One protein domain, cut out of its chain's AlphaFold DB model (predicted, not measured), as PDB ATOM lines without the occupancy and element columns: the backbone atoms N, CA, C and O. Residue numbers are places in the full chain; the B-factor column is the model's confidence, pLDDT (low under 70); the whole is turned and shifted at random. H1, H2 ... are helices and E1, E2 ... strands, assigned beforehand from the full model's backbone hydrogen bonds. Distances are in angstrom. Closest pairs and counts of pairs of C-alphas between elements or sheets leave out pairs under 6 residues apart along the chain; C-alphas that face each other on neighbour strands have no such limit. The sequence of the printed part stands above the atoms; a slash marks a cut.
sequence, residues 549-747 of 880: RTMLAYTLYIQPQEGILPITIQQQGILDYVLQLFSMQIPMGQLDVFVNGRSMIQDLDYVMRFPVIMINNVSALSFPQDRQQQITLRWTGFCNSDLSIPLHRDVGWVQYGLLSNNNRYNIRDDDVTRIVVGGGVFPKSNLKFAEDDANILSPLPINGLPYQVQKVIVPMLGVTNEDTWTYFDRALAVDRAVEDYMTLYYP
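AT A GLANCE: This is residues 549 to 747 of the 880 residues of an uncharacterized protein of Paraburkholderia sp. HC6.4b (UniProt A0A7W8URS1). Two lobes stand side by side: in the first, a twisted four-strand sheet and a small three-strand sheet, E2 E8 E7, stand loosely and partly face to face, and the tip of the E3 and E4 hairpin sticks out at residues 574 to 579. The second holds another four-strand sheet amid long loops, with the long helix H1 beyond it. The printed part has 199 residues, with thirteen named strands followed by one named helix. The sheets, ordered E1 E9 E5 E6, E10 E13 E11 E12, E2 E8 E7 and E3 E4, are all antiparallel; the class is mixed, with 94 residues in named elements, under half. The whole is compact, with a radius of gyration of the C-alphas of 19.0 A, and flat, spanning 58 by 49 by 25 A.

HOW THE PARTS SIT: E1, residues 550 to 558, is an edge strand beside E9, residues 629 to 638; N 556 and O 631 are 2.8 A apart, within hydrogen-bond range. E9 also neighbours E5, residues 588 to 595, with N 592 and O 634 at 2.8 A. E5 forms a hairpin with E6, residues 598 to 600, with N 595 and O 598 at 2.9 A. This sheet is twisted. E2, residues 566 to 568, runs on into E3, residues 570 to 575, at 18 degrees. E3 forms a hairpin with E4, residues 578 to 583, with N 573 and O 580 at 2.9 A. E7, residues 606 to 609, and E8, residues 612 to 615, form a hairpin, with N 609 and O 612 at 2.8 A; N 567 of E2 and O 613 of E8 are 2.8 A apart. Between the lobes, the closest C-alphas of E6 and E12, residues 680 to 682, are those of Arg 598 and Gly 680, 5.9 A apart. E12 forms a hairpin with E11, residues 673 to 677, with N 677 and O 680 at 2.9 A. E13, residues 706 to 711, is an inner strand between E11, with N 676 and O 708 at 2.8 A, and E10, residues 649 to 653, with N 650 and O 709 at 2.8 A. H1, residues 724 to 745, is not on this sheet; 16 of its 18 O i to N i+4 pairs are within hydrogen-bond range.

IN THESE COORDINATES: E1 begins at C-alpha 550, (165.009, 196.054, 127.496), and is 24.4 A long. E9 is 27.8 A long and E5 19.7 A. H1, 32.0 A long, ends at C-alpha 745, (175.473, 222.536, 159.892).

THE WHOLE: The C-alphas farthest apart, of Asp 576 and Ser 698, are 62.4 A apart. The printed part has no cut. The links E8 to E9, E10 to E11, E12 to E13 and E13 to H1 are long. The pLDDT is under 70 at residues 693 to 700 and 747.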
ATOM      1  N   ARG A 549     165.155 193.704 131.004       94.25
ATOM      2  CA  ARG A 549     166.020 193.240 129.899       94.25
ATOM      3  C   ARG A 549     166.146 194.270 128.781       94.25
ATOM      4  O   ARG A 549     167.208 194.370 128.160       94.25
ATOM      5  N   THR A 550     165.065 194.991 128.499       95.44
ATOM      6  CA  THR A 550     165.009 196.054 127.496       95.44
ATOM      7  C   THR A 550     164.547 197.358 128.134       95.44
ATOM      8  O   THR A 550     163.791 197.368 129.105       95.44
ATOM      9  N   MET A 551     165.009 198.471 127.572       95.19
ATOM     10  CA  MET A 551     164.456 199.798 127.843       95.19
ATOM     11  C   MET A 551     163.601 200.228 126.657       95.19
ATOM     12  O   MET A 551     163.928 199.886 125.515       95.19
ATOM     13  N   LEU A 552     162.554 201.016 126.905       97.00
ATOM     14  CA  LEU A 552     161.801 201.611 125.809       97.00
ATOM     15  C   LEU A 552     162.640 202.734 125.199       97.00
ATOM     16  O   LEU A 552     162.897 203.744 125.853       97.00
ATOM     17  N   ALA A 553     163.064 202.574 123.952       97.75
ATOM     18  CA  ALA A 553     163.795 203.614 123.246       97.75
ATOM     19  C   ALA A 553     163.517 203.577 121.747       97.75
ATOM     20  O   ALA A 553     163.531 202.516 121.121       97.75
ATOM     21  N   TYR A 554     163.243 204.751 121.185       97.31
ATOM     22  CA  TYR A 554     163.037 204.948 119.755       97.31
ATOM     23  C   TYR A 554     163.123 206.434 119.399       97.31
ATOM     24  O   TYR A 554     162.987 207.313 120.255       97.31
ATOM     25  N   THR A 555     163.320 206.709 118.112       97.62
ATOM     26  CA  THR A 555     163.351 208.066 117.559       97.62
ATOM     27  C   THR A 555     162.198 208.259 116.581       97.62
ATOM     28  O   THR A 555     161.978 207.433 115.697       97.62
ATOM     29  N   LEU A 556     161.475 209.366 116.728       95.88
ATOM     30  CA  LEU A 556     160.439 209.835 115.816       95.88
ATOM     31  C   LEU A 556     160.906 211.112 115.114       95.88
ATOM     32  O   LEU A 556     161.651 211.908 115.680       95.88
ATOM     33  N   TYR A 557     160.402 211.336 113.904       96.19
ATOM     34  CA  TYR A 557     160.559 212.593 113.179       96.19
ATOM     35  C   TYR A 557     159.170 213.184 112.963       96.19
ATOM     36  O   TYR A 557     158.400 212.687 112.141       96.19
ATOM     37  N   ILE A 558     158.820 214.200 113.753       93.19
ATOM     38  CA  ILE A 558     157.459 214.752 113.805       93.19
ATOM     39  C   ILE A 558     157.501 216.223 113.423       93.19
ATOM     40  O   ILE A 558     158.264 216.998 113.989       93.19
ATOM     41  N   GLN A 559     156.659 216.624 112.476       90.69
ATOM     42  CA  GLN A 559     156.421 218.037 112.209       90.69
ATOM     43  C   GLN A 559     155.328 218.549 113.159       90.69
ATOM     44  O   GLN A 559     154.278 217.907 113.233       90.69
ATOM     45  N   PRO A 560     155.544 219.671 113.872       90.56
ATOM     46  CA  PRO A 560     154.498 220.315 114.654       90.56
ATOM     47  C   PRO A 560     153.275 220.586 113.782       90.56
ATOM     48  O   PRO A 560     153.396 221.129 112.683       90.56
ATOM     49  N   GLN A 561     152.100 220.195 114.265       84.88
ATOM     50  CA  GLN A 561     150.837 220.444 113.577       84.88
ATOM     51  C   GLN A 561     150.105 221.553 114.314       84.88
ATOM     52  O   GLN A 561     149.949 221.480 115.529       84.88
ATOM     53  N   GLU A 562     149.700 222.597 113.582       86.31
ATOM     54  CA  GLU A 562     148.899 223.703 114.129       86.31
ATOM     55  C   GLU A 562     149.544 224.321 115.391       86.31
ATOM     56  O   GLU A 562     148.877 224.664 116.364       86.31
ATOM     57  N   GLY A 563     150.880 224.403 115.388       85.62
ATOM     58  CA  GLY A 563     151.669 225.015 116.456       85.62
ATOM     59  C   GLY A 563     151.940 224.143 117.687       85.62
ATOM     60  O   GLY A 563     152.708 224.561 118.556       85.62
ATOM     61  N   ILE A 564     151.376 222.937 117.768       93.12
ATOM     62  CA  ILE A 564     151.540 222.026 118.911       93.12
ATOM     63  C   ILE A 564     152.312 220.757 118.532       93.12
ATOM     64  O   ILE A 564     152.402 220.373 117.362       93.12
ATOM     65  N   LEU A 565     152.893 220.099 119.541       93.44
ATOM     66  CA  LEU A 565     153.676 218.874 119.366       93.44
ATOM     67  C   LEU A 565     153.307 217.806 120.419       93.44
ATOM     68  O   LEU A 565     154.123 217.492 121.291       93.44
ATOM     69  N   PRO A 566     152.075 217.257 120.366       94.44
ATOM     70  CA  PRO A 566     151.676 216.139 121.210       94.44
ATOM     71  C   PRO A 566     152.324 214.840 120.724       94.44
ATOM     72  O   PRO A 566     152.293 214.513 119.537       94.44
ATOM     73  N   ILE A 567     152.866 214.058 121.650       95.81
ATOM     74  CA  ILE A 567     153.476 212.759 121.361       95.81
ATOM     75  C   ILE A 567     152.800 211.726 122.253       95.81
ATOM     76  O   ILE A 567     152.908 211.777 123.476       95.81
ATOM     77  N   THR A 568     152.100 210.776 121.637       96.31
ATOM     78  CA  THR A 568     151.615 209.587 122.348       96.31
ATOM     79  C   THR A 568     152.755 208.585 122.435       96.31
ATOM     80  O   THR A 568     153.298 208.178 121.407       96.31
ATOM     81  N   ILE A 569     153.126 208.183 123.646       96.88
ATOM     82  CA  ILE A 569     154.145 207.160 123.859       96.88
ATOM     83  C   ILE A 569     153.565 205.809 123.437       96.88
ATOM     84  O   ILE A 569     152.493 205.399 123.887       96.88
ATOM     85  N   GLN A 570     154.274 205.121 122.546       96.06
ATOM     86  CA  GLN A 570     153.840 203.863 121.952       96.06
ATOM     87  C   GLN A 570     154.847 202.764 122.249       96.06
ATOM     88  O   GLN A 570     156.058 202.980 122.180       96.06
ATOM     89  N   GLN A 571     154.332 201.566 122.503       95.56
ATOM     90  CA  GLN A 571     155.129 200.358 122.658       95.56
ATOM     91  C   GLN A 571     154.676 199.299 121.656       95.56
ATOM     92  O   GLN A 571     153.507 199.235 121.264       95.56
ATOM     93  N   GLN A 572     155.614 198.456 121.249       95.56
ATOM     94  CA  GLN A 572     155.312 197.191 120.608       95.56
ATOM     95  C   GLN A 572     155.049 196.139 121.689       95.56
ATOM     96  O   GLN A 572     155.628 196.195 122.771       95.56
ATOM     97  N   GLY A 573     154.190 195.168 121.404       91.25
ATOM     98  CA  GLY A 573     153.949 194.028 122.285       91.25
ATOM     99  C   GLY A 573     153.448 192.824 121.505       91.25
ATOM    100  O   GLY A 573     152.854 192.971 120.434       91.25
ATOM    101  N   ILE A 574     153.703 191.628 122.034       87.50
ATOM    102  CA  ILE A 574     153.186 190.379 121.475       87.50
ATOM    103  C   ILE A 574     151.873 190.062 122.193       87.50
ATOM    104  O   ILE A 574     151.871 189.591 123.328       87.50
ATOM    105  N   LEU A 575     150.759 190.341 121.523       81.44
ATOM    106  CA  LEU A 575     149.405 190.074 122.006       81.44
ATOM    107  C   LEU A 575     148.792 188.993 121.116       81.44
ATOM    108  O   LEU A 575     148.838 189.114 119.891       81.44
ATOM    109  N   ASP A 576     148.272 187.921 121.717       76.56
ATOM    110  CA  ASP A 576     147.718 186.765 120.995       76.56
ATOM    111  C   ASP A 576     148.668 186.209 119.909       76.56
ATOM    112  O   ASP A 576     148.254 185.871 118.802       76.56
ATOM    113  N   TYR A 577     149.968 186.129 120.227       78.94
ATOM    114  CA  TYR A 577     151.048 185.682 119.327       78.94
ATOM    115  C   TYR A 577     151.313 186.583 118.106       78.94
ATOM    116  O   TYR A 577     152.014 186.174 117.179       78.94
ATOM    117  N   VAL A 578     150.810 187.820 118.107       87.06
ATOM    118  CA  VAL A 578     151.026 188.804 117.037       87.06
ATOM    119  C   VAL A 578     151.719 190.047 117.592       87.06
ATOM    120  O   VAL A 578     151.304 190.595 118.611       87.06
ATOM    121  N   LEU A 579     152.760 190.514 116.898       91.69
ATOM    122  CA  LEU A 579     153.419 191.783 117.203       91.69
ATOM    123  C   LEU A 579     152.516 192.953 116.795       91.69
ATOM    124  O   LEU A 579     152.128 193.064 115.630       91.69
ATOM    125  N   GLN A 580     152.200 193.832 117.739       93.44
ATOM    126  CA  GLN A 580     151.338 194.995 117.524       93.44
ATOM    127  C   GLN A 580     151.977 196.249 118.119       93.44
ATOM    128  O   GLN A 580     152.627 196.165 119.157       93.44
ATOM    129  N   LEU A 581     151.766 197.404 117.480       94.19
ATOM    130  CA  LEU A 581     152.125 198.724 118.005       94.19
ATOM    131  C   LEU A 581     150.878 199.375 118.605       94.19
ATOM    132  O   LEU A 581     149.858 199.498 117.925       94.19
ATOM    133  N   PHE A 582     150.952 199.801 119.861       93.81
ATOM    134  CA  PHE A 582     149.828 200.416 120.561       93.81
ATOM    135  C   PHE A 582     150.298 201.464 121.571       93.81
ATOM    136  O   PHE A 582     151.478 201.551 121.913       93.81
ATOM    137  N   SER A 583     149.359 202.296 122.029       94.62
ATOM    138  CA  SER A 583     149.609 203.275 123.089       94.62
ATOM    139  C   SER A 583     150.076 202.562 124.354       94.62
ATOM    140  O   SER A 583     149.457 201.580 124.763       94.62
ATOM    141  N   MET A 584     151.146 203.047 124.975       94.69
ATOM    142  CA  MET A 584     151.680 202.440 126.189       94.69
ATOM    143  C   MET A 584     150.614 202.415 127.291       94.69
ATOM    144  O   MET A 584     149.899 203.395 127.489       94.69
ATOM    145  N   GLN A 585     150.485 201.276 127.974       93.06
ATOM    146  CA  GLN A 585     149.424 201.043 128.966       93.06
ATOM    147  C   GLN A 585     149.936 201.033 130.408       93.06
ATOM    148  O   GLN A 585     149.195 201.381 131.319       93.06
ATOM    149  N   ILE A 586     151.195 200.633 130.607       95.62
ATOM    150  CA  ILE A 586     151.861 200.578 131.909       95.62
ATOM    151  C   ILE A 586     153.106 201.465 131.808       95.62
ATOM    152  O   ILE A 586     153.969 201.153 130.976       95.62
ATOM    153  N   PRO A 587     153.227 202.544 132.598       95.62
ATOM    154  CA  PRO A 587     154.394 203.416 132.560       95.62
ATOM    155  C   PRO A 587     155.665 202.699 133.043       95.62
ATOM    156  O   PRO A 587     155.621 201.668 133.716       95.62
ATOM    157  N   MET A 588     156.820 203.241 132.670       94.50
ATOM    158  CA  MET A 588     158.133 202.846 133.197       94.50
ATOM    159  C   MET A 588     158.614 203.862 134.249       94.50
ATOM    160  O   MET A 588     157.890 204.791 134.604       94.50
ATOM    161  N   GLY A 589     159.830 203.680 134.764       92.56
ATOM    162  CA  GLY A 589     160.355 204.450 135.895       92.56
ATOM    163  C   GLY A 589     160.914 205.827 135.549       92.56
ATOM    164  O   GLY A 589     160.507 206.815 136.137       92.56
ATOM    165  N   GLN A 590     161.846 205.917 134.604       93.44
ATOM    166  CA  GLN A 590     162.605 207.145 134.333       93.44
ATOM    167  C   GLN A 590     162.558 207.505 132.851       93.44
ATOM    168  O   GLN A 590     163.189 206.823 132.039       93.44
ATOM    169  N   LEU A 591     161.781 208.539 132.508       95.12
ATOM    170  CA  LEU A 591     161.606 209.027 131.139       95.12
ATOM    171  C   LEU A 591     162.562 210.189 130.849       95.12
ATOM    172  O   LEU A 591     162.444 211.266 131.432       95.12
ATOM    173  N   ASP A 592     163.439 209.987 129.875       96.31
ATOM    174  CA  ASP A 592     164.232 211.029 129.243       96.31
ATOM    175  C   ASP A 592     163.686 211.305 127.835       96.31
ATOM    176  O   ASP A 592     163.487 210.395 127.021       96.31
ATOM    177  N   VAL A 593     163.457 212.584 127.542       97.75
ATOM    178  CA  VAL A 593     162.984 213.062 126.239       97.75
ATOM    179  C   VAL A 593     164.068 213.935 125.634       97.75
ATOM    180  O   VAL A 593     164.542 214.869 126.277       97.75
ATOM    181  N   PHE A 594     164.435 213.661 124.386       98.38
ATOM    182  CA  PHE A 594     165.381 214.470 123.631       98.38
ATOM    183  C   PHE A 594     164.691 215.092 122.425       98.38
ATOM    184  O   PHE A 594     164.070 214.379 121.636       98.38
ATOM    185  N   VAL A 595     164.840 216.403 122.248       97.75
ATOM    186  CA  VAL A 595     164.320 217.150 121.094       97.75
ATOM    187  C   VAL A 595     165.503 217.745 120.343       97.75
ATOM    188  O   VAL A 595     166.249 218.553 120.893       97.75
ATOM    189  N   ASN A 596     165.710 217.301 119.101       97.06
ATOM    190  CA  ASN A 596     166.871 217.651 118.270       97.06
ATOM    191  C   ASN A 596     168.207 217.482 119.019       97.06
ATOM    192  O   ASN A 596     169.091 218.333 118.958       97.06
ATOM    193  N   GLY A 597     168.312 216.397 119.788       96.75
ATOM    194  CA  GLY A 597     169.482 216.052 120.591       96.75
ATOM    195  C   GLY A 597     169.570 216.730 121.966       96.75
ATOM    196  O   GLY A 597     170.339 216.266 122.805       96.75
ATOM    197  N   ARG A 598     168.772 217.766 122.254       97.56
ATOM    198  CA  ARG A 598     168.742 218.420 123.575       97.56
ATOM    199  C   ARG A 598     167.879 217.631 124.551       97.56
ATOM    200  O   ARG A 598     166.758 217.270 124.207       97.56
ATOM    201  N   SER A 599     168.364 217.404 125.766       97.62
ATOM    202  CA  SER A 599     167.611 216.750 126.841       97.62
ATOM    203  C   SER A 599     166.571 217.683 127.449       97.62
ATOM    204  O   SER A 599     166.908 218.777 127.880       97.62
ATOM    205  N   MET A 600     165.333 217.224 127.571       97.38
ATOM    206  CA  MET A 600     164.216 217.995 128.113       97.38
ATOM    207  C   MET A 600     163.916 217.609 129.568       97.38
ATOM    208  O   MET A 600     163.962 216.431 129.928       97.38
ATOM    209  N   ILE A 601     163.576 218.596 130.392       96.25
ATOM    210  CA  ILE A 601     163.167 218.459 131.793       96.25
ATOM    211  C   ILE A 601     161.638 218.373 131.860       96.25
ATOM    212  O   ILE A 601     160.925 219.254 131.377       96.25
ATOM    213  N   GLN A 602     161.115 217.302 132.458       94.25
ATOM    214  CA  GLN A 602     159.669 217.139 132.643       94.25
ATOM    215  C   GLN A 602     159.122 218.218 133.584       94.25
ATOM    216  O   GLN A 602     159.777 218.581 134.557       94.25
ATOM    217  N   ASP A 603     157.900 218.666 133.317       92.94
ATOM    218  CA  ASP A 603     157.170 219.713 134.042       92.94
ATOM    219  C   ASP A 603     157.772 221.126 133.870       92.94
ATOM    220  O   ASP A 603     157.305 222.085 134.483       92.94
ATOM    221  N   LEU A 604     158.749 221.263 132.962       95.06
ATOM    222  CA  LEU A 604     159.302 222.527 132.469       95.06
ATOM    223  C   LEU A 604     159.279 222.564 130.931       95.06
ATOM    224  O   LEU A 604     158.518 223.317 130.326       95.06
ATOM    225  N   ASP A 605     160.082 221.711 130.296       96.88
ATOM    226  CA  ASP A 605     160.252 221.659 128.839       96.88
ATOM    227  C   ASP A 605     159.139 220.881 128.147       96.88
ATOM    228  O   ASP A 605     158.783 221.158 126.997       96.88
ATOM    229  N   TYR A 606     158.593 219.891 128.851       96.44
ATOM    230  CA  TYR A 606     157.441 219.123 128.421       96.44
ATOM    231  C   TYR A 606     156.557 218.760 129.608       96.44
ATOM    232  O   TYR A 606     157.052 218.505 130.702       96.44
ATOM    233  N   VAL A 607     155.248 218.681 129.388       96.38
ATOM    234  CA  VAL A 607     154.294 218.202 130.398       96.38
ATOM    235  C   VAL A 607     153.792 216.828 129.990       96.38
ATOM    236  O   VAL A 607     153.416 216.610 128.836       96.38
ATOM    237  N   MET A 608     153.768 215.895 130.939       94.88
ATOM    238  CA  MET A 608     153.267 214.544 130.714       94.88
ATOM    239  C   MET A 608     151.893 214.344 131.356       94.88
ATOM    240  O   MET A 608     151.677 214.615 132.539       94.88
ATOM    241  N   ARG A 609     150.972 213.783 130.574       94.75
ATOM    242  CA  ARG A 609     149.718 213.174 131.023       94.75
ATOM    243  C   ARG A 609     149.650 211.799 130.379       94.75
ATOM    244  O   ARG A 609     149.211 211.671 129.240       94.75
ATOM    245  N   PHE A 610     150.188 210.800 131.082       94.25
ATOM    246  CA  PHE A 610     150.416 209.465 130.533       94.25
ATOM    247  C   PHE A 610     149.172 208.937 129.789       94.25
ATOM    248  O   PHE A 610     148.078 208.976 130.358       94.25
ATOM    249  N   PRO A 611     149.313 208.463 128.534       95.44
ATOM    250  CA  PRO A 611     150.558 208.208 127.794       95.44
ATOM    251  C   PRO A 611     151.017 209.346 126.861       95.44
ATOM    252  O   PRO A 611     151.851 209.115 125.989       95.44
ATOM    253  N   VAL A 612     150.489 210.563 126.996       96.50
ATOM    254  CA  VAL A 612     150.812 211.704 126.122       96.50
ATOM    255  C   VAL A 612     151.810 212.653 126.788       96.50
ATOM    256  O   VAL A 612     151.665 213.001 127.960       96.50
ATOM    257  N   ILE A 613     152.797 213.119 126.024       96.88
ATOM    258  CA  ILE A 613     153.646 214.265 126.379       96.88
ATOM    259  C   ILE A 613     153.392 215.430 125.418       96.88
ATOM    260  O   ILE A 613     153.118 215.217 124.237       96.88
ATOM    261  N   MET A 614     153.504 216.656 125.920       96.62
ATOM    262  CA  MET A 614     153.430 217.888 125.132       96.62
ATOM    263  C   MET A 614     154.731 218.666 125.295       96.62
ATOM    264  O   MET A 614     155.087 219.004 126.423       96.62
ATOM    265  N   ILE A 615     155.430 218.944 124.194       96.88
ATOM    266  CA  ILE A 615     156.648 219.768 124.209       96.88
ATOM    267  C   ILE A 615     156.262 221.249 124.221       96.88
ATOM    268  O   ILE A 615     155.555 221.700 123.324       96.88
ATOM    269  N   ASN A 616     156.782 221.999 125.195       95.19
ATOM    270  CA  ASN A 616     156.514 223.427 125.398       95.19
ATOM    271  C   ASN A 616     157.774 224.304 125.248       95.19
ATOM    272  O   ASN A 616     157.687 225.529 125.322       95.19
ATOM    273  N   ASN A 617     158.952 223.707 125.054       95.00
ATOM    274  CA  ASN A 617     160.217 224.431 124.935       95.00
ATOM    275  C   ASN A 617     160.412 225.023 123.530       95.00
ATOM    276  O   ASN A 617     160.412 224.294 122.542       95.00
ATOM    277  N   VAL A 618     160.633 226.338 123.438       93.00
ATOM    278  CA  VAL A 618     160.846 227.025 122.150       93.00
ATOM    279  C   VAL A 618     162.275 226.838 121.637       93.00
ATOM    280  O   VAL A 618     162.476 226.583 120.453       93.00
ATOM    281  N   SER A 619     163.269 226.943 122.519       91.25
ATOM    282  CA  SER A 619     164.699 226.859 122.178       91.25
ATOM    283  C   SER A 619     165.134 225.485 121.664       91.25
ATOM    284  O   SER A 619     166.166 225.377 121.003       91.25
ATOM    285  N   ALA A 620     164.384 224.432 121.979       92.81
ATOM    286  CA  ALA A 620     164.656 223.077 121.514       92.81
ATOM    287  C   ALA A 620     164.171 222.824 120.075       92.81
ATOM    288  O   ALA A 620     164.639 221.890 119.419       92.81
ATOM    289  N   LEU A 621     163.247 223.646 119.567       93.31
ATOM    290  CA  LEU A 621     162.663 223.489 118.238       93.31
ATOM    291  C   LEU A 621     163.535 224.159 117.170       93.31
ATOM    292  O   LEU A 621     163.971 225.299 117.308       93.31
ATOM    293  N   SER A 622     163.743 223.465 116.054       91.75
ATOM    294  CA  SER A 622     164.498 223.962 114.903       91.75
ATOM    295  C   SER A 622     163.555 224.203 113.727       91.75
ATOM    296  O   SER A 622     163.144 223.245 113.071       91.75
ATOM    297  N   PHE A 623     163.261 225.475 113.428       86.06
ATOM    298  CA  PHE A 623     162.358 225.905 112.344       86.06
ATOM    299  C   PHE A 623     161.041 225.095 112.311       86.06
ATOM    300  O   PHE A 623     160.754 224.430 111.310       86.06
ATOM    301  N   PRO A 624     160.260 225.089 113.410       86.81
ATOM    302  CA  PRO A 624     159.118 224.187 113.595       86.81
ATOM    303  C   PRO A 624     157.999 224.337 112.555       86.81
ATOM    304  O   PRO A 624     157.216 223.409 112.378       86.81
ATOM    305  N   GLN A 625     157.931 225.460 111.843       84.50
ATOM    306  CA  GLN A 625     156.989 225.663 110.745       84.50
ATOM    307  C   GLN A 625     157.376 224.908 109.458       84.50
ATOM    308  O   GLN A 625     156.493 224.513 108.699       84.50
ATOM    309  N   ASP A 626     158.670 224.636 109.250       85.19
ATOM    310  CA  ASP A 626     159.205 224.110 107.981       85.19
ATOM    311  C   ASP A 626     159.896 222.743 108.112       85.19
ATOM    312  O   ASP A 626     160.228 222.116 107.103       85.19
ATOM    313  N   ARG A 627     160.179 222.277 109.338       89.50
ATOM    314  CA  ARG A 627     160.995 221.076 109.572       89.50
ATOM    315  C   ARG A 627     160.367 220.104 110.558       89.50
ATOM    316  O   ARG A 627     159.784 220.486 111.573       89.50
ATOM    317  N   GLN A 628     160.582 218.819 110.283       94.00
ATOM    318  CA  GLN A 628     160.387 217.764 111.270       94.00
ATOM    319  C   GLN A 628     161.397 217.922 112.410       94.00
ATOM    320  O   GLN A 628     162.565 218.232 112.184       94.00
ATOM    321  N   GLN A 629     160.924 217.687 113.625       95.38
ATOM    322  CA  GLN A 629     161.709 217.672 114.847       95.38
ATOM    323  C   GLN A 629     162.059 216.225 115.175       95.38
ATOM    324  O   GLN A 629     161.196 215.342 115.119       95.38
ATOM    325  N   GLN A 630     163.322 215.979 115.506       97.38
ATOM    326  CA  GLN A 630     163.776 214.666 115.940       97.38
ATOM    327  C   GLN A 630     163.461 214.502 117.425       97.38
ATOM    328  O   GLN A 630     164.039 215.193 118.262       97.38
ATOM    329  N   ILE A 631     162.571 213.573 117.754       97.62
ATOM    330  CA  ILE A 631     162.191 213.254 119.127       97.62
ATOM    331  C   ILE A 631     162.750 211.881 119.457       97.62
ATOM    332  O   ILE A 631     162.300 210.886 118.897       97.62
ATOM    333  N   THR A 632     163.715 211.809 120.365       98.25
ATOM    334  CA  THR A 632     164.203 210.526 120.882       98.25
ATOM    335  C   THR A 632     163.677 210.328 122.289       98.25
ATOM    336  O   THR A 632     163.790 211.219 123.127       98.25
ATOM    337  N   LEU A 633     163.081 209.168 122.538       97.62
ATOM    338  CA  LEU A 633     162.598 208.779 123.855       97.62
ATOM    339  C   LEU A 633     163.509 207.698 124.420       97.62
ATOM    340  O   LEU A 633     163.939 206.803 123.690       97.62
ATOM    341  N   ARG A 634     163.768 207.783 125.721       96.38
ATOM    342  CA  ARG A 634     164.435 206.756 126.516       96.38
ATOM    343  C   ARG A 634     163.666 206.598 127.814       96.38
ATOM    344  O   ARG A 634     163.589 207.539 128.590       96.38
ATOM    345  N   TRP A 635     163.097 205.426 128.058       95.50
ATOM    346  CA  TRP A 635     162.333 205.153 129.267       95.50
ATOM    347  C   TRP A 635     162.810 203.852 129.907       95.50
ATOM    348  O   TRP A 635     162.784 202.789 129.287       95.50
ATOM    349  N   THR A 636     163.308 203.956 131.137       93.94
ATOM    350  CA  THR A 636     164.007 202.870 131.841       93.94
ATOM    351  C   THR A 636     163.351 202.561 133.186       93.94
ATOM    352  O   THR A 636     162.561 203.355 133.700       93.94
ATOM    353  N   GLY A 637     163.665 201.400 133.766       92.06
ATOM    354  CA  GLY A 637     163.175 200.999 135.087       92.06
ATOM    355  C   GLY A 637     161.656 200.802 135.164       92.06
ATOM    356  O   GLY A 637     160.965 200.677 134.150       92.06
ATOM    357  N   PHE A 638     161.128 200.787 136.385       93.12
ATOM    358  CA  PHE A 638     159.714 200.534 136.665       93.12
ATOM    359  C   PHE A 638     159.061 201.733 137.348       93.12
ATOM    360  O   PHE A 638     159.727 202.485 138.058       93.12
ATOM    361  N   CYS A 639     157.763 201.914 137.109       93.38
ATOM    362  CA  CYS A 639     156.951 202.869 137.853       93.38
ATOM    363  C   CYS A 639     156.745 202.410 139.310       93.38
ATOM    364  O   CYS A 639     157.077 201.279 139.678       93.38
ATOM    365  N   ASN A 640     156.196 203.298 140.138       92.00
ATOM    366  CA  ASN A 640     155.752 202.957 141.486       92.00
ATOM    367  C   ASN A 640     154.591 201.950 141.434       92.00
ATOM    368  O   ASN A 640     153.933 201.787 140.405       92.00
ATOM    369  N   SER A 641     154.281 201.307 142.561       91.38
ATOM    370  CA  SER A 641     153.200 200.308 142.630       91.38
ATOM    371  C   SER A 641     151.806 200.879 142.327       91.38
ATOM    372  O   SER A 641     150.891 200.140 141.978       91.38
ATOM    373  N   ASP A 642     151.631 202.196 142.456       93.81
ATOM    374  CA  ASP A 642     150.420 202.934 142.068       93.81
ATOM    375  C   ASP A 642     150.435 203.407 140.599       93.81
ATOM    376  O   ASP A 642     149.577 204.189 140.190       93.81
ATOM    377  N   LEU A 643     151.406 202.939 139.806       93.38
ATOM    378  CA  LEU A 643     151.673 203.329 138.419       93.38
ATOM    379  C   LEU A 643     152.064 204.803 138.230       93.38
ATOM    380  O   LEU A 643     152.116 205.286 137.097       93.38
ATOM    381  N   SER A 644     152.383 205.529 139.303       92.62
ATOM    382  CA  SER A 644     152.995 206.854 139.189       92.62
ATOM    383  C   SER A 644     154.468 206.754 138.777       92.62
ATOM    384  O   SER A 644     155.147 205.756 139.027       92.62
ATOM    385  N   ILE A 645     154.981 207.797 138.120       89.19
ATOM    386  CA  ILE A 645     156.395 207.860 137.734       89.19
ATOM    387  C   ILE A 645     157.228 208.321 138.940       89.19
ATOM    388  O   ILE A 645     156.959 209.407 139.462       89.19
ATOM    389  N   PRO A 646     158.243 207.553 139.378       83.19
ATOM    390  CA  PRO A 646     159.135 207.971 140.452       83.19
ATOM    391  C   PRO A 646     159.989 209.181 140.042       83.19
ATOM    392  O   PRO A 646     160.597 209.205 138.972       83.19
ATOM    393  N   LEU A 647     160.086 210.179 140.925       80.50
ATOM    394  CA  LEU A 647     160.871 211.397 140.706       80.50
ATOM    395  C   LEU A 647     162.048 211.472 141.690       80.50
ATOM    396  O   LEU A 647     161.974 212.132 142.721       80.50
ATOM    397  N   HIS A 648     163.158 210.812 141.353       85.44
ATOM    398  CA  HIS A 648     164.420 210.881 142.108       85.44
ATOM    399  C   HIS A 648     165.361 211.925 141.503       85.44
ATOM    400  O   HIS A 648     166.447 211.608 141.007       85.44
ATOM    401  N   ARG A 649     164.892 213.175 141.470       88.38
ATOM    402  CA  ARG A 649     165.601 214.288 140.842       88.38
ATOM    403  C   ARG A 649     165.550 215.553 141.686       88.38
ATOM    404  O   ARG A 649     164.531 215.853 142.297       88.38
ATOM    405  N   ASP A 650     166.641 216.295 141.640       90.19
ATOM    406  CA  ASP A 650     166.738 217.682 142.076       90.19
ATOM    407  C   ASP A 650     166.659 218.574 140.833       90.19
ATOM    408  O   ASP A 650     167.410 218.377 139.873       90.19
ATOM    409  N   VAL A 651     165.705 219.500 140.816       92.12
ATOM    410  CA  VAL A 651     165.462 220.415 139.695       92.12
ATOM    411  C   VAL A 651     165.478 221.844 140.200       92.12
ATOM    412  O   VAL A 651     164.944 222.151 141.265       92.12
ATOM    413  N   GLY A 652     166.059 222.737 139.414       92.69
ATOM    414  CA  GLY A 652     166.136 224.139 139.784       92.69
ATOM    415  C   GLY A 652     166.793 224.984 138.712       92.69
ATOM    416  O   GLY A 652     166.853 224.607 137.543       92.69
ATOM    417  N   TRP A 653     167.290 226.139 139.134       92.50
ATOM    418  CA  TRP A 653     167.920 227.129 138.271       92.50
ATOM    419  C   TRP A 653     169.362 227.343 138.700       92.50
ATOM    420  O   TRP A 653     169.650 227.383 139.897       92.50
ATOM    421  N   VAL A 654     170.269 227.471 137.736       90.69
ATOM    422  CA  VAL A 654     171.668 227.785 138.035       90.69
ATOM    423  C   VAL A 654     171.756 229.230 138.515       90.69
ATOM    424  O   VAL A 654     171.314 230.147 137.821       90.69
ATOM    425  N   GLN A 655     172.338 229.426 139.695       85.12
ATOM    426  CA  GLN A 655     172.502 230.738 140.323       85.12
ATOM    427  C   GLN A 655     173.944 230.897 140.774       85.12
ATOM    428  O   GLN A 655     174.506 229.973 141.361       85.12
ATOM    429  N   TYR A 656     174.560 232.050 140.507       80.88
ATOM    430  CA  TYR A 656     175.975 232.286 140.843       80.88
ATOM    431  C   TYR A 656     176.945 231.221 140.280       80.88
ATOM    432  O   TYR A 656     178.014 230.991 140.843       80.88
ATOM    433  N   GLY A 657     176.580 230.552 139.179       82.88
ATOM    434  CA  GLY A 657     177.341 229.438 138.608       82.88
ATOM    435  C   GLY A 657     177.244 228.113 139.374       82.88
ATOM    436  O   GLY A 657     178.004 227.196 139.067       82.88
ATOM    437  N   LEU A 658     176.345 228.008 140.358       86.38
ATOM    438  CA  LEU A 658     176.170 226.844 141.224       86.38
ATOM    439  C   LEU A 658     174.828 226.155 140.953       86.38
ATOM    440  O   LEU A 658     173.786 226.806 140.809       86.38
ATOM    441  N   LEU A 659     174.856 224.825 140.907       89.50
ATOM    442  CA  LEU A 659     173.672 223.971 140.958       89.50
ATOM    443  C   LEU A 659     173.285 223.713 142.420       89.50
ATOM    444  O   LEU A 659     174.105 223.875 143.325       89.50
ATOM    445  N   SER A 660     172.036 223.301 142.642       87.69
ATOM    446  CA  SER A 660     171.531 222.884 143.962       87.69
ATOM    447  C   SER A 660     171.612 223.964 145.040       87.69
ATOM    448  O   SER A 660     171.622 223.685 146.232       87.69
ATOM    449  N   ASN A 661     171.588 225.234 144.630       83.19
ATOM    450  CA  ASN A 661     171.467 226.364 145.542       83.19
ATOM    451  C   ASN A 661     170.017 226.501 146.068       83.19
ATOM    452  O   ASN A 661     169.284 227.408 145.681       83.19
ATOM    453  N   ASN A 662     169.571 225.545 146.890       80.06
ATOM    454  CA  ASN A 662     168.164 225.330 147.263       80.06
ATOM    455  C   ASN A 662     167.908 225.329 148.793       80.06
ATOM    456  O   ASN A 662     166.850 224.890 149.240       80.06
ATOM    457  N   ASN A 663     168.850 225.841 149.597       80.38
ATOM    458  CA  ASN A 663     168.850 225.798 151.072       80.38
ATOM    459  C   ASN A 663     168.807 224.390 151.695       80.38
ATOM    460  O   ASN A 663     168.366 224.237 152.836       80.38
ATOM    461  N   ARG A 664     169.278 223.370 150.979       84.31
ATOM    462  CA  ARG A 664     169.381 222.000 151.476       84.31
ATOM    463  C   ARG A 664     170.766 221.446 151.166       84.31
ATOM    464  O   ARG A 664     171.327 221.749 150.122       84.31
ATOM    465  N   TYR A 665     171.307 220.638 152.071       88.00
ATOM    466  CA  TYR A 665     172.480 219.831 151.762       88.00
ATOM    467  C   TYR A 665     172.026 218.609 150.968       88.00
ATOM    468  O   TYR A 665     171.205 217.843 151.472       88.00
ATOM    469  N   ASN A 666     172.524 218.417 149.748       88.00
ATOM    470  CA  ASN A 666     172.210 217.227 148.964       88.00
ATOM    471  C   ASN A 666     173.448 216.355 148.735       88.00
ATOM    472  O   ASN A 666     174.477 216.799 148.222       88.00
ATOM    473  N   ILE A 667     173.317 215.074 149.064       89.00
ATOM    474  CA  ILE A 667     174.393 214.092 148.916       89.00
ATOM    475  C   ILE A 667     174.428 213.619 147.464       89.00
ATOM    476  O   ILE A 667     173.390 213.306 146.887       89.00
ATOM    477  N   ARG A 668     175.629 213.584 146.866       85.69
ATOM    478  CA  ARG A 668     175.843 213.146 145.469       85.69
ATOM    479  C   ARG A 668     177.180 212.441 145.230       85.69
ATOM    480  O   ARG A 668     177.576 212.253 144.081       85.69
ATOM    481  N   ASP A 669     177.973 212.177 146.266       82.81
ATOM    482  CA  ASP A 669     179.375 211.775 146.075       82.81
ATOM    483  C   ASP A 669     179.531 210.340 145.588       82.81
ATOM    484  O   ASP A 669     180.430 210.062 144.796       82.81
ATOM    485  N   ASP A 670     178.640 209.448 145.997       86.12
ATOM    486  CA  ASP A 670     178.602 208.049 145.575       86.12
ATOM    487  C   ASP A 670     177.347 207.671 144.784       86.12
ATOM    488  O   ASP A 670     177.162 206.500 144.465       86.12
ATOM    489  N   ASP A 671     176.524 208.650 144.421       89.50
ATOM    490  CA  ASP A 671     175.388 208.422 143.544       89.50
ATOM    491  C   ASP A 671     175.841 208.308 142.088       89.50
ATOM    492  O   ASP A 671     176.724 209.027 141.610       89.50
ATOM    493  N   VAL A 672     175.168 207.436 141.344       93.62
ATOM    494  CA  VAL A 672     175.244 207.435 139.884       93.62
ATOM    495  C   VAL A 672     174.230 208.461 139.388       93.62
ATOM    496  O   VAL A 672     173.026 208.266 139.547       93.62
ATOM    497  N   THR A 673     174.700 209.583 138.841       93.94
ATOM    498  CA  THR A 673     173.832 210.719 138.494       93.94
ATOM    499  C   THR A 673     173.919 211.105 137.029       93.94
ATOM    500  O   THR A 673     175.011 211.275 136.484       93.94
ATOM    501  N   ARG A 674     172.758 211.387 136.444       94.94
ATOM    502  CA  ARG A 674     172.601 212.103 135.182       94.94
ATOM    503  C   ARG A 674     172.366 213.579 135.474       94.94
ATOM    504  O   ARG A 674     171.463 213.904 136.243       94.94
ATOM    505  N   ILE A 675     173.147 214.465 134.857       96.44
ATOM    506  CA  ILE A 675     173.030 215.908 135.084       96.44
ATOM    507  C   ILE A 675     172.760 216.622 133.764       96.44
ATOM    508  O   ILE A 675     173.542 216.526 132.820       96.44
ATOM    509  N   VAL A 676     171.637 217.334 133.714       97.06
ATOM    510  CA  VAL A 676     171.193 218.138 132.574       97.06
ATOM    511  C   VAL A 676     171.270 219.607 132.959       97.06
ATOM    512  O   VAL A 676     170.767 219.972 134.019       97.06
ATOM    513  N   VAL A 677     171.844 220.451 132.100       96.19
ATOM    514  CA  VAL A 677     171.827 221.913 132.253       96.19
ATOM    515  C   VAL A 677     171.503 222.564 130.914       96.19
ATOM    516  O   VAL A 677     172.182 222.319 129.920       96.19
ATOM    517  N   GLY A 678     170.438 223.368 130.854       93.94
ATOM    518  CA  GLY A 678     170.058 224.115 129.644       93.94
ATOM    519  C   GLY A 678     169.792 223.259 128.393       93.94
ATOM    520  O   GLY A 678     169.798 223.783 127.278       93.94
ATOM    521  N   GLY A 679     169.562 221.957 128.563       94.94
ATOM    522  CA  GLY A 679     169.372 220.988 127.484       94.94
ATOM    523  C   GLY A 679     170.595 220.133 127.138       94.94
ATOM    524  O   GLY A 679     170.443 219.177 126.379       94.94
ATOM    525  N   GLY A 680     171.775 220.429 127.689       96.56
ATOM    526  CA  GLY A 680     172.982 219.606 127.545       96.56
ATOM    527  C   GLY A 680     173.156 218.627 128.708       96.56
ATOM    528  O   GLY A 680     172.787 218.944 129.840       96.56
ATOM    529  N   VAL A 681     173.704 217.439 128.442       97.44
ATOM    530  CA  VAL A 681     174.100 216.447 129.457       97.44
ATOM    531  C   VAL A 681     175.590 216.583 129.766       97.44
ATOM    532  O   VAL A 681     176.411 216.515 128.856       97.44
ATOM    533  N   PHE A 682     175.946 216.729 131.044       95.94
ATOM    534  CA  PHE A 682     177.327 216.982 131.468       95.94
ATOM    535  C   PHE A 682     177.783 216.032 132.584       95.94
ATOM    536  O   PHE A 682     176.978 215.642 133.434       95.94
ATOM    537  N   PRO A 683     179.080 215.673 132.638       93.56
ATOM    538  CA  PRO A 683     179.627 214.953 133.782       93.56
ATOM    539  C   PRO A 683     179.703 215.869 135.014       93.56
ATOM    540  O   PRO A 683     179.957 217.069 134.890       93.56
ATOM    541  N   LYS A 684     179.578 215.287 136.218       89.62
ATOM    542  CA  LYS A 684     179.672 216.014 137.505       89.62
ATOM    543  C   LYS A 684     180.936 216.880 137.596       89.62
ATOM    544  O   LYS A 684     180.875 217.986 138.112       89.62
ATOM    545  N   SER A 685     182.061 216.409 137.049       90.06
ATOM    546  CA  SER A 685     183.354 217.111 137.057       90.06
ATOM    547  C   SER A 685     183.367 218.460 136.332       90.06
ATOM    548  O   SER A 685     184.267 219.258 136.579       90.06
ATOM    549  N   ASN A 686     182.409 218.714 135.436       89.50
ATOM    550  CA  ASN A 686     182.322 219.965 134.677       89.50
ATOM    551  C   ASN A 686     181.443 221.013 135.374       89.50
ATOM    552  O   ASN A 686     181.301 222.128 134.872       89.50
ATOM    553  N   LEU A 687     180.825 220.655 136.498       90.19
ATOM    554  CA  LEU A 687     179.815 221.449 137.179       90.19
ATOM    555  C   LEU A 687     180.251 221.756 138.608       90.19
ATOM    556  O   LEU A 687     181.146 221.120 139.164       90.19
ATOM    557  N   LYS A 688     179.599 222.754 139.198       87.44
ATOM    558  CA  LYS A 688     179.811 223.159 140.583       87.44
ATOM    559  C   LYS A 688     178.500 223.124 141.343       87.44
ATOM    560  O   LYS A 688     177.456 223.501 140.809       87.44
ATOM    561  N   PHE A 689     178.589 222.686 142.587       86.94
ATOM    562  CA  PHE A 689     177.461 222.480 143.478       86.94
ATOM    563  C   PHE A 689     177.619 223.364 144.706       86.94
ATOM    564  O   PHE A 689     178.739 223.641 145.144       86.94
ATOM    565  N   ALA A 690     176.495 223.824 145.238       83.25
ATOM    566  CA  ALA A 690     176.473 224.728 146.377       83.25
ATOM    567  C   ALA A 690     177.060 224.086 147.654       83.25
ATOM    568  O   ALA A 690     177.561 224.791 148.528       83.25
ATOM    569  N   GLU A 691     177.057 222.755 147.740       81.06
ATOM    570  CA  GLU A 691     177.628 221.969 148.837       81.06
ATOM    571  C   GLU A 691     179.167 221.926 148.825       81.06
ATOM    572  O   GLU A 691     179.774 221.712 149.875       81.06
ATOM    573  N   ASP A 692     179.794 222.140 147.663       74.44
ATOM    574  CA  ASP A 692     181.244 221.983 147.463       74.44
ATOM    575  C   ASP A 692     182.003 223.321 147.419       74.44
ATOM    576  O   ASP A 692     183.202 223.370 147.707       74.44
ATOM    577  N   ASP A 693     181.338 224.413 147.025       65.00
ATOM    578  CA  ASP A 693     181.990 225.699 146.758       65.00
ATOM    579  C   ASP A 693     181.179 226.871 147.329       65.00
ATOM    580  O   ASP A 693     180.092 227.199 146.859       65.00
ATOM    581  N   ALA A 694     181.744 227.546 148.333       54.44
ATOM    582  CA  ALA A 694     181.185 228.776 148.893       54.44
ATOM    583  C   ALA A 694     181.596 230.034 148.101       54.44
ATOM    584  O   ALA A 694     181.183 231.147 148.444       54.44
ATOM    585  N   ASN A 695     182.452 229.900 147.078       53.19
ATOM    586  CA  ASN A 695     182.953 231.049 146.336       53.19
ATOM    587  C   ASN A 695     181.961 231.487 145.260       53.19
ATOM    588  O   ASN A 695     181.641 230.758 144.325       53.19
ATOM    589  N   ILE A 696     181.545 232.747 145.370       55.72
ATOM    590  CA  ILE A 696     180.726 233.434 144.376       55.72
ATOM    591  C   ILE A 696     181.547 233.577 143.093       55.72
ATOM    592  O   ILE A 696     182.588 234.241 143.080       55.72
ATOM    593  N   LEU A 697     181.072 232.975 142.007       55.41
ATOM    594  CA  LEU A 697     181.647 233.186 140.687       55.41
ATOM    595  C   LEU A 697     181.062 234.467 140.087       55.41
ATOM    596  O   LEU A 697     179.881 234.770 140.264       55.41
ATOM    597  N   SER A 698     181.899 235.233 139.379       54.06
ATOM    598  CA  SER A 698     181.432 236.313 138.500       54.06
ATOM    599  C   SER A 698     180.299 235.801 137.602       54.06
ATOM    600  O   SER A 698     180.321 234.614 137.277       54.06
ATOM    601  N   PRO A 699     179.351 236.659 137.169       58.66
ATOM    602  CA  PRO A 699     178.229 236.238 136.336       58.66
ATOM    603  C   PRO A 699     178.695 235.330 135.199       58.66
ATOM    604  O   PRO A 699     179.558 235.717 134.407       58.66
ATOM    605  N   LEU A 700     178.174 234.104 135.179       68.06
ATOM    606  CA  LEU A 700     178.486 233.123 134.154       68.06
ATOM    607  C   LEU A 700     177.317 233.051 133.165       68.06
ATOM    608  O   LEU A 700     176.167 233.117 133.603       68.06
ATOM    609  N   PRO A 701     177.573 232.810 131.865       75.56
ATOM    610  CA  PRO A 701     176.520 232.660 130.850       75.56
ATOM    611  C   PRO A 701     175.508 231.535 131.135       75.56
ATOM    612  O   PRO A 701     174.464 231.453 130.498       75.56
ATOM    613  N   ILE A 702     175.831 230.640 132.071       85.25
ATOM    614  CA  ILE A 702     174.987 229.520 132.493       85.25
ATOM    615  C   ILE A 702     173.903 229.939 133.508       85.25
ATOM    616  O   ILE A 702     172.967 229.177 133.741       85.25
ATOM    617  N   ASN A 703     174.014 231.123 134.128       88.44
ATOM    618  CA  ASN A 703     173.054 231.585 135.131       88.44
ATOM    619  C   ASN A 703     171.658 231.757 134.519       88.44
ATOM    620  O   ASN A 703     171.495 232.301 133.427       88.44
ATOM    621  N   GLY A 704     170.639 231.298 135.244       89.81
ATOM    622  CA  GLY A 704     169.256 231.284 134.772       89.81
ATOM    623  C   GLY A 704     168.922 230.148 133.803       89.81
ATOM    624  O   GLY A 704     167.778 230.061 133.365       89.81
ATOM    625  N   LEU A 705     169.861 229.244 133.493       93.56
ATOM    626  CA  LEU A 705     169.519 227.982 132.838       93.56
ATOM    627  C   LEU A 705     168.919 226.995 133.848       93.56
ATOM    628  O   LEU A 705     169.362 226.947 135.003       93.56
ATOM    629  N   PRO A 706     167.931 226.188 133.433       95.62
ATOM    630  CA  PRO A 706     167.385 225.151 134.286       95.62
ATOM    631  C   PRO A 706     168.362 223.978 134.368       95.62
ATOM    632  O   PRO A 706     169.069 223.674 133.398       95.62
ATOM    633  N   TYR A 707     168.367 223.292 135.506       95.81
ATOM    634  CA  TYR A 707     169.096 222.045 135.683       95.81
ATOM    635  C   TYR A 707     168.196 220.925 136.201       95.81
ATOM    636  O   TYR A 707     167.183 221.158 136.862       95.81
ATOM    637  N   GLN A 708     168.620 219.694 135.926       95.75
ATOM    638  CA  GLN A 708     168.109 218.481 136.549       95.75
ATOM    639  C   GLN A 708     169.292 217.599 136.947       95.75
ATOM    640  O   GLN A 708     170.077 217.199 136.091       95.75
ATOM    641  N   VAL A 709     169.391 217.254 138.227       94.94
ATOM    642  CA  VAL A 709     170.287 216.213 138.738       94.94
ATOM    643  C   VAL A 709     169.431 215.009 139.098       94.94
ATOM    644  O   VAL A 709     168.642 215.063 140.034       94.94
ATOM    645  N   GLN A 710     169.556 213.927 138.342       93.62
ATOM    646  CA  GLN A 710     168.727 212.734 138.482       93.62
ATOM    647  C   GLN A 710     169.574 211.542 138.919       93.62
ATOM    648  O   GLN A 710     170.584 211.240 138.281       93.62
ATOM    649  N   LYS A 711     169.143 210.827 139.965       92.81
ATOM    650  CA  LYS A 711     169.748 209.539 140.332       92.81
ATOM    651  C   LYS A 711     169.394 208.499 139.268       92.81
ATOM    652  O   LYS A 711     168.217 208.295 138.975       92.81
ATOM    653  N   VAL A 712     170.395 207.849 138.690       91.56
ATOM    654  CA  VAL A 712     170.229 206.749 137.733       91.56
ATOM    655  C   VAL A 712     170.121 205.448 138.513       91.56
ATOM    656  O   VAL A 712     170.966 205.137 139.353       91.56
ATOM    657  N   ILE A 713     169.074 204.678 138.233       91.19
ATOM    658  CA  ILE A 713     168.836 203.417 138.933       91.19
ATOM    659  C   ILE A 713     169.621 202.308 138.234       91.19
ATOM    660  O   ILE A 713     169.395 202.008 137.062       91.19
ATOM    661  N   VAL A 714     170.565 201.712 138.957       92.06
ATOM    662  CA  VAL A 714     171.434 200.637 138.483       92.06
ATOM    663  C   VAL A 714     170.830 199.305 138.935       92.06
ATOM    664  O   VAL A 714     170.678 199.098 140.135       92.06
ATOM    665  N   PRO A 715     170.505 198.379 138.019       90.12
ATOM    666  CA  PRO A 715     170.069 197.036 138.389       90.12
ATOM    667  C   PRO A 715     171.117 196.302 139.235       90.12
ATOM    668  O   PRO A 715     172.302 196.277 138.881       90.12
ATOM    669  N   MET A 716     170.675 195.699 140.341       90.50
ATOM    670  CA  MET A 716     171.540 195.040 141.331       90.50
ATOM    671  C   MET A 716     171.489 193.515 141.270       90.50
ATOM    672  O   MET A 716     172.418 192.846 141.747       90.50
ATOM    673  N   LEU A 717     170.435 192.951 140.680       81.50
ATOM    674  CA  LEU A 717     170.296 191.505 140.537       81.50
ATOM    675  C   LEU A 717     171.399 190.937 139.634       81.50
ATOM    676  O   LEU A 717     171.815 191.528 138.641       81.50
ATOM    677  N   GLY A 718     171.941 189.787 140.036       76.50
ATOM    678  CA  GLY A 718     173.128 189.181 139.423       76.50
ATOM    679  C   GLY A 718     174.452 189.544 140.107       76.50
ATOM    680  O   GLY A 718     175.403 188.768 140.000       76.50
ATOM    681  N   VAL A 719     174.500 190.640 140.872       82.38
ATOM    682  CA  VAL A 719     175.643 190.988 141.739       82.38
ATOM    683  C   VAL A 719     175.289 190.951 143.214       82.38
ATOM    684  O   VAL A 719     176.149 190.595 144.014       82.38
ATOM    685  N   THR A 720     174.043 191.261 143.560       86.06
ATOM    686  CA  THR A 720     173.543 191.214 144.934       86.06
ATOM    687  C   THR A 720     172.510 190.098 145.129       86.06
ATOM    688  O   THR A 720     172.009 189.530 144.154       86.06
ATOM    689  N   ASN A 721     172.222 189.748 146.381       82.75
ATOM    690  CA  ASN A 721     171.138 188.843 146.771       82.75
ATOM    691  C   ASN A 721     169.809 189.574 147.011       82.75
ATOM    692  O   ASN A 721     168.784 188.919 147.203       82.75
ATOM    693  N   GLU A 722     169.834 190.904 147.062       81.44
ATOM    694  CA  GLU A 722     168.677 191.729 147.375       81.44
ATOM    695  C   GLU A 722     168.040 192.308 146.111       81.44
ATOM    696  O   GLU A 722     168.708 192.566 145.113       81.44
ATOM    697  N   ASP A 723     166.724 192.507 146.163       86.19
ATOM    698  CA  ASP A 723     165.986 193.208 145.119       86.19
ATOM    699  C   ASP A 723     166.474 194.662 144.979       86.19
ATOM    700  O   ASP A 723     166.679 195.364 145.975       86.19
ATOM    701  N   THR A 724     166.624 195.119 143.733       90.75
ATOM    702  CA  THR A 724     167.166 196.445 143.400       90.75
ATOM    703  C   THR A 724     166.403 197.576 144.094       90.75
ATOM    704  O   THR A 724     167.024 198.498 144.622       90.75
ATOM    705  N   TRP A 725     165.070 197.510 144.120       88.31
ATOM    706  CA  TRP A 725     164.219 198.583 144.643       88.31
ATOM    707  C   TRP A 725     164.209 198.602 146.163       88.31
ATOM    708  O   TRP A 725     164.344 199.665 146.757       88.31
ATOM    709  N   THR A 726     164.156 197.429 146.791       89.31
ATOM    710  CA  THR A 726     164.274 197.313 148.253       89.31
ATOM    711  C   THR A 726     165.606 197.886 148.742       89.31
ATOM    712  O   THR A 726     165.663 198.613 149.738       89.31
ATOM    713  N   TYR A 727     166.688 197.598 148.016       92.19
ATOM    714  CA  TYR A 727     168.014 198.097 148.351       92.19
ATOM    715  C   TYR A 727     168.127 199.617 148.139       92.19
ATOM    716  O   TYR A 727     168.673 200.321 148.992       92.19
ATOM    717  N   PHE A 728     167.559 200.127 147.043       92.19
ATOM    718  CA  PHE A 728     167.513 201.553 146.719       92.19
ATOM    719  C   PHE A 728     166.672 202.367 147.713       92.19
ATOM    720  O   PHE A 728     167.137 203.396 148.201       92.19
ATOM    721  N   ASP A 729     165.481 201.893 148.089       91.12
ATOM    722  CA  ASP A 729     164.585 202.585 149.026       91.12
ATOM    723  C   ASP A 729     165.225 202.753 150.410       91.12
ATOM    724  O   ASP A 729     165.103 203.809 151.040       91.12
ATOM    725  N   ARG A 730     165.976 201.743 150.876       92.19
ATOM    726  CA  ARG A 730     166.762 201.854 152.117       92.19
ATOM    727  C   ARG A 730     167.837 202.930 152.008       92.19
ATOM    728  O   ARG A 730     168.000 203.708 152.946       92.19
ATOM    729  N   ALA A 731     168.533 203.010 150.877       94.31
ATOM    730  CA  ALA A 731     169.538 204.043 150.658       94.31
ATOM    731  C   ALA A 731     168.922 205.450 150.599       94.31
ATOM    732  O   ALA A 731     169.458 206.361 151.222       94.31
ATOM    733  N   LEU A 732     167.757 205.627 149.965       92.81
ATOM    734  CA  LEU A 732     167.036 206.908 149.970       92.81
ATOM    735  C   LEU A 732     166.639 207.361 151.380       92.81
ATOM    736  O   LEU A 732     166.710 208.551 151.687       92.81
ATOM    737  N   ALA A 733     166.223 206.430 152.243       93.56
ATOM    738  CA  ALA A 733     165.887 206.743 153.629       93.56
ATOM    739  C   ALA A 733     167.116 207.216 154.422       93.56
ATOM    740  O   ALA A 733     167.030 208.203 155.155       93.56
ATOM    741  N   VAL A 734     168.260 206.546 154.237       94.50
ATOM    742  CA  VAL A 734     169.535 206.951 154.847       94.50
ATOM    743  C   VAL A 734     169.994 208.307 154.323       94.50
ATOM    744  O   VAL A 734     170.313 209.185 155.122       94.50
ATOM    745  N   ASP A 735     169.980 208.503 153.004       94.00
ATOM    746  CA  ASP A 735     170.390 209.758 152.370       94.00
ATOM    747  C   ASP A 735     169.570 210.921 152.905       94.00
ATOM    748  O   ASP A 735     170.136 211.914 153.343       94.00
ATOM    749  N   ARG A 736     168.243 210.772 152.968       93.38
ATOM    750  CA  ARG A 736     167.365 211.808 153.514       93.38
ATOM    751  C   ARG A 736     167.716 212.159 154.959       93.38
ATOM    752  O   ARG A 736     167.792 213.337 155.285       93.38
ATOM    753  N   ALA A 737     167.927 211.159 155.814       95.25
ATOM    754  CA  ALA A 737     168.250 211.394 157.219       95.25
ATOM    755  C   ALA A 737     169.593 212.126 157.389       95.25
ATOM    756  O   ALA A 737     169.704 213.030 158.217       95.25
ATOM    757  N   VAL A 738     170.596 211.773 156.578       94.94
ATOM    758  CA  VAL A 738     171.914 212.422 156.588       94.94
ATOM    759  C   VAL A 738     171.841 213.833 155.992       94.94
ATOM    760  O   VAL A 738     172.370 214.761 156.591       94.94
ATOM    761  N   GLU A 739     171.156 214.026 154.863       92.88
ATOM    762  CA  GLU A 739     170.922 215.341 154.240       92.88
ATOM    763  C   GLU A 739     170.235 216.307 155.211       92.88
ATOM    764  O   GLU A 739     170.673 217.450 155.370       92.88
ATOM    765  N   ASP A 740     169.182 215.850 155.892       93.12
ATOM    766  CA  ASP A 740     168.423 216.663 156.843       93.12
ATOM    767  C   ASP A 740     169.297 217.053 158.054       93.12
ATOM    768  O   ASP A 740     169.248 218.203 158.494       93.12
ATOM    769  N   TYR A 741     170.155 216.146 158.542       93.94
ATOM    770  CA  TYR A 741     171.129 216.445 159.601       93.94
ATOM    771  C   TYR A 741     172.199 217.443 159.129       93.94
ATOM    772  O   TYR A 741     172.438 218.458 159.782       93.94
ATOM    773  N   MET A 742     172.811 217.204 157.966       91.62
ATOM    774  CA  MET A 742     173.878 218.049 157.411       91.62
ATOM    775  C   MET A 742     173.392 219.456 157.058       91.62
ATOM    776  O   MET A 742     174.141 220.420 157.219       91.62
ATOM    777  N   THR A 743     172.125 219.603 156.666       91.06
ATOM    778  CA  THR A 743     171.495 220.906 156.394       91.06
ATOM    779  C   THR A 743     171.515 221.832 157.621       91.06
ATOM    780  O   THR A 743     171.566 223.051 157.465       91.06
ATOM    781  N   LEU A 744     171.538 221.287 158.845       89.12
ATOM    782  CA  LEU A 744     171.643 222.081 160.079       89.12
ATOM    783  C   LEU A 744     173.022 222.741 160.245       89.12
ATOM    784  O   LEU A 744     173.116 223.814 160.842       89.12
ATOM    785  N   TYR A 745     174.077 222.108 159.726       85.31
ATOM    786  CA  TYR A 745     175.473 222.536 159.892       85.31
ATOM    787  C   TYR A 745     176.016 223.285 158.676       85.31
ATOM    788  O   TYR A 745     176.834 224.192 158.829       85.31
ATOM    789  N   TYR A 746     175.516 222.952 157.487       80.50
ATOM    790  CA  TYR A 746     175.824 223.630 156.230       80.50
ATOM    791  C   TYR A 746     174.565 224.254 155.620       80.50
ATOM    792  O   TYR A 746     174.191 223.906 154.498       80.50
ATOM    793  N   PRO A 747     173.882 225.177 156.327       67.12
ATOM    794  CA  PRO A 747     172.821 225.935 155.695       67.12
ATOM    795  C   PRO A 747     173.456 226.798 154.602       67.12
ATOM    796  O   PRO A 747     174.407 227.545 154.855       67.12
TER     797      PRO A 747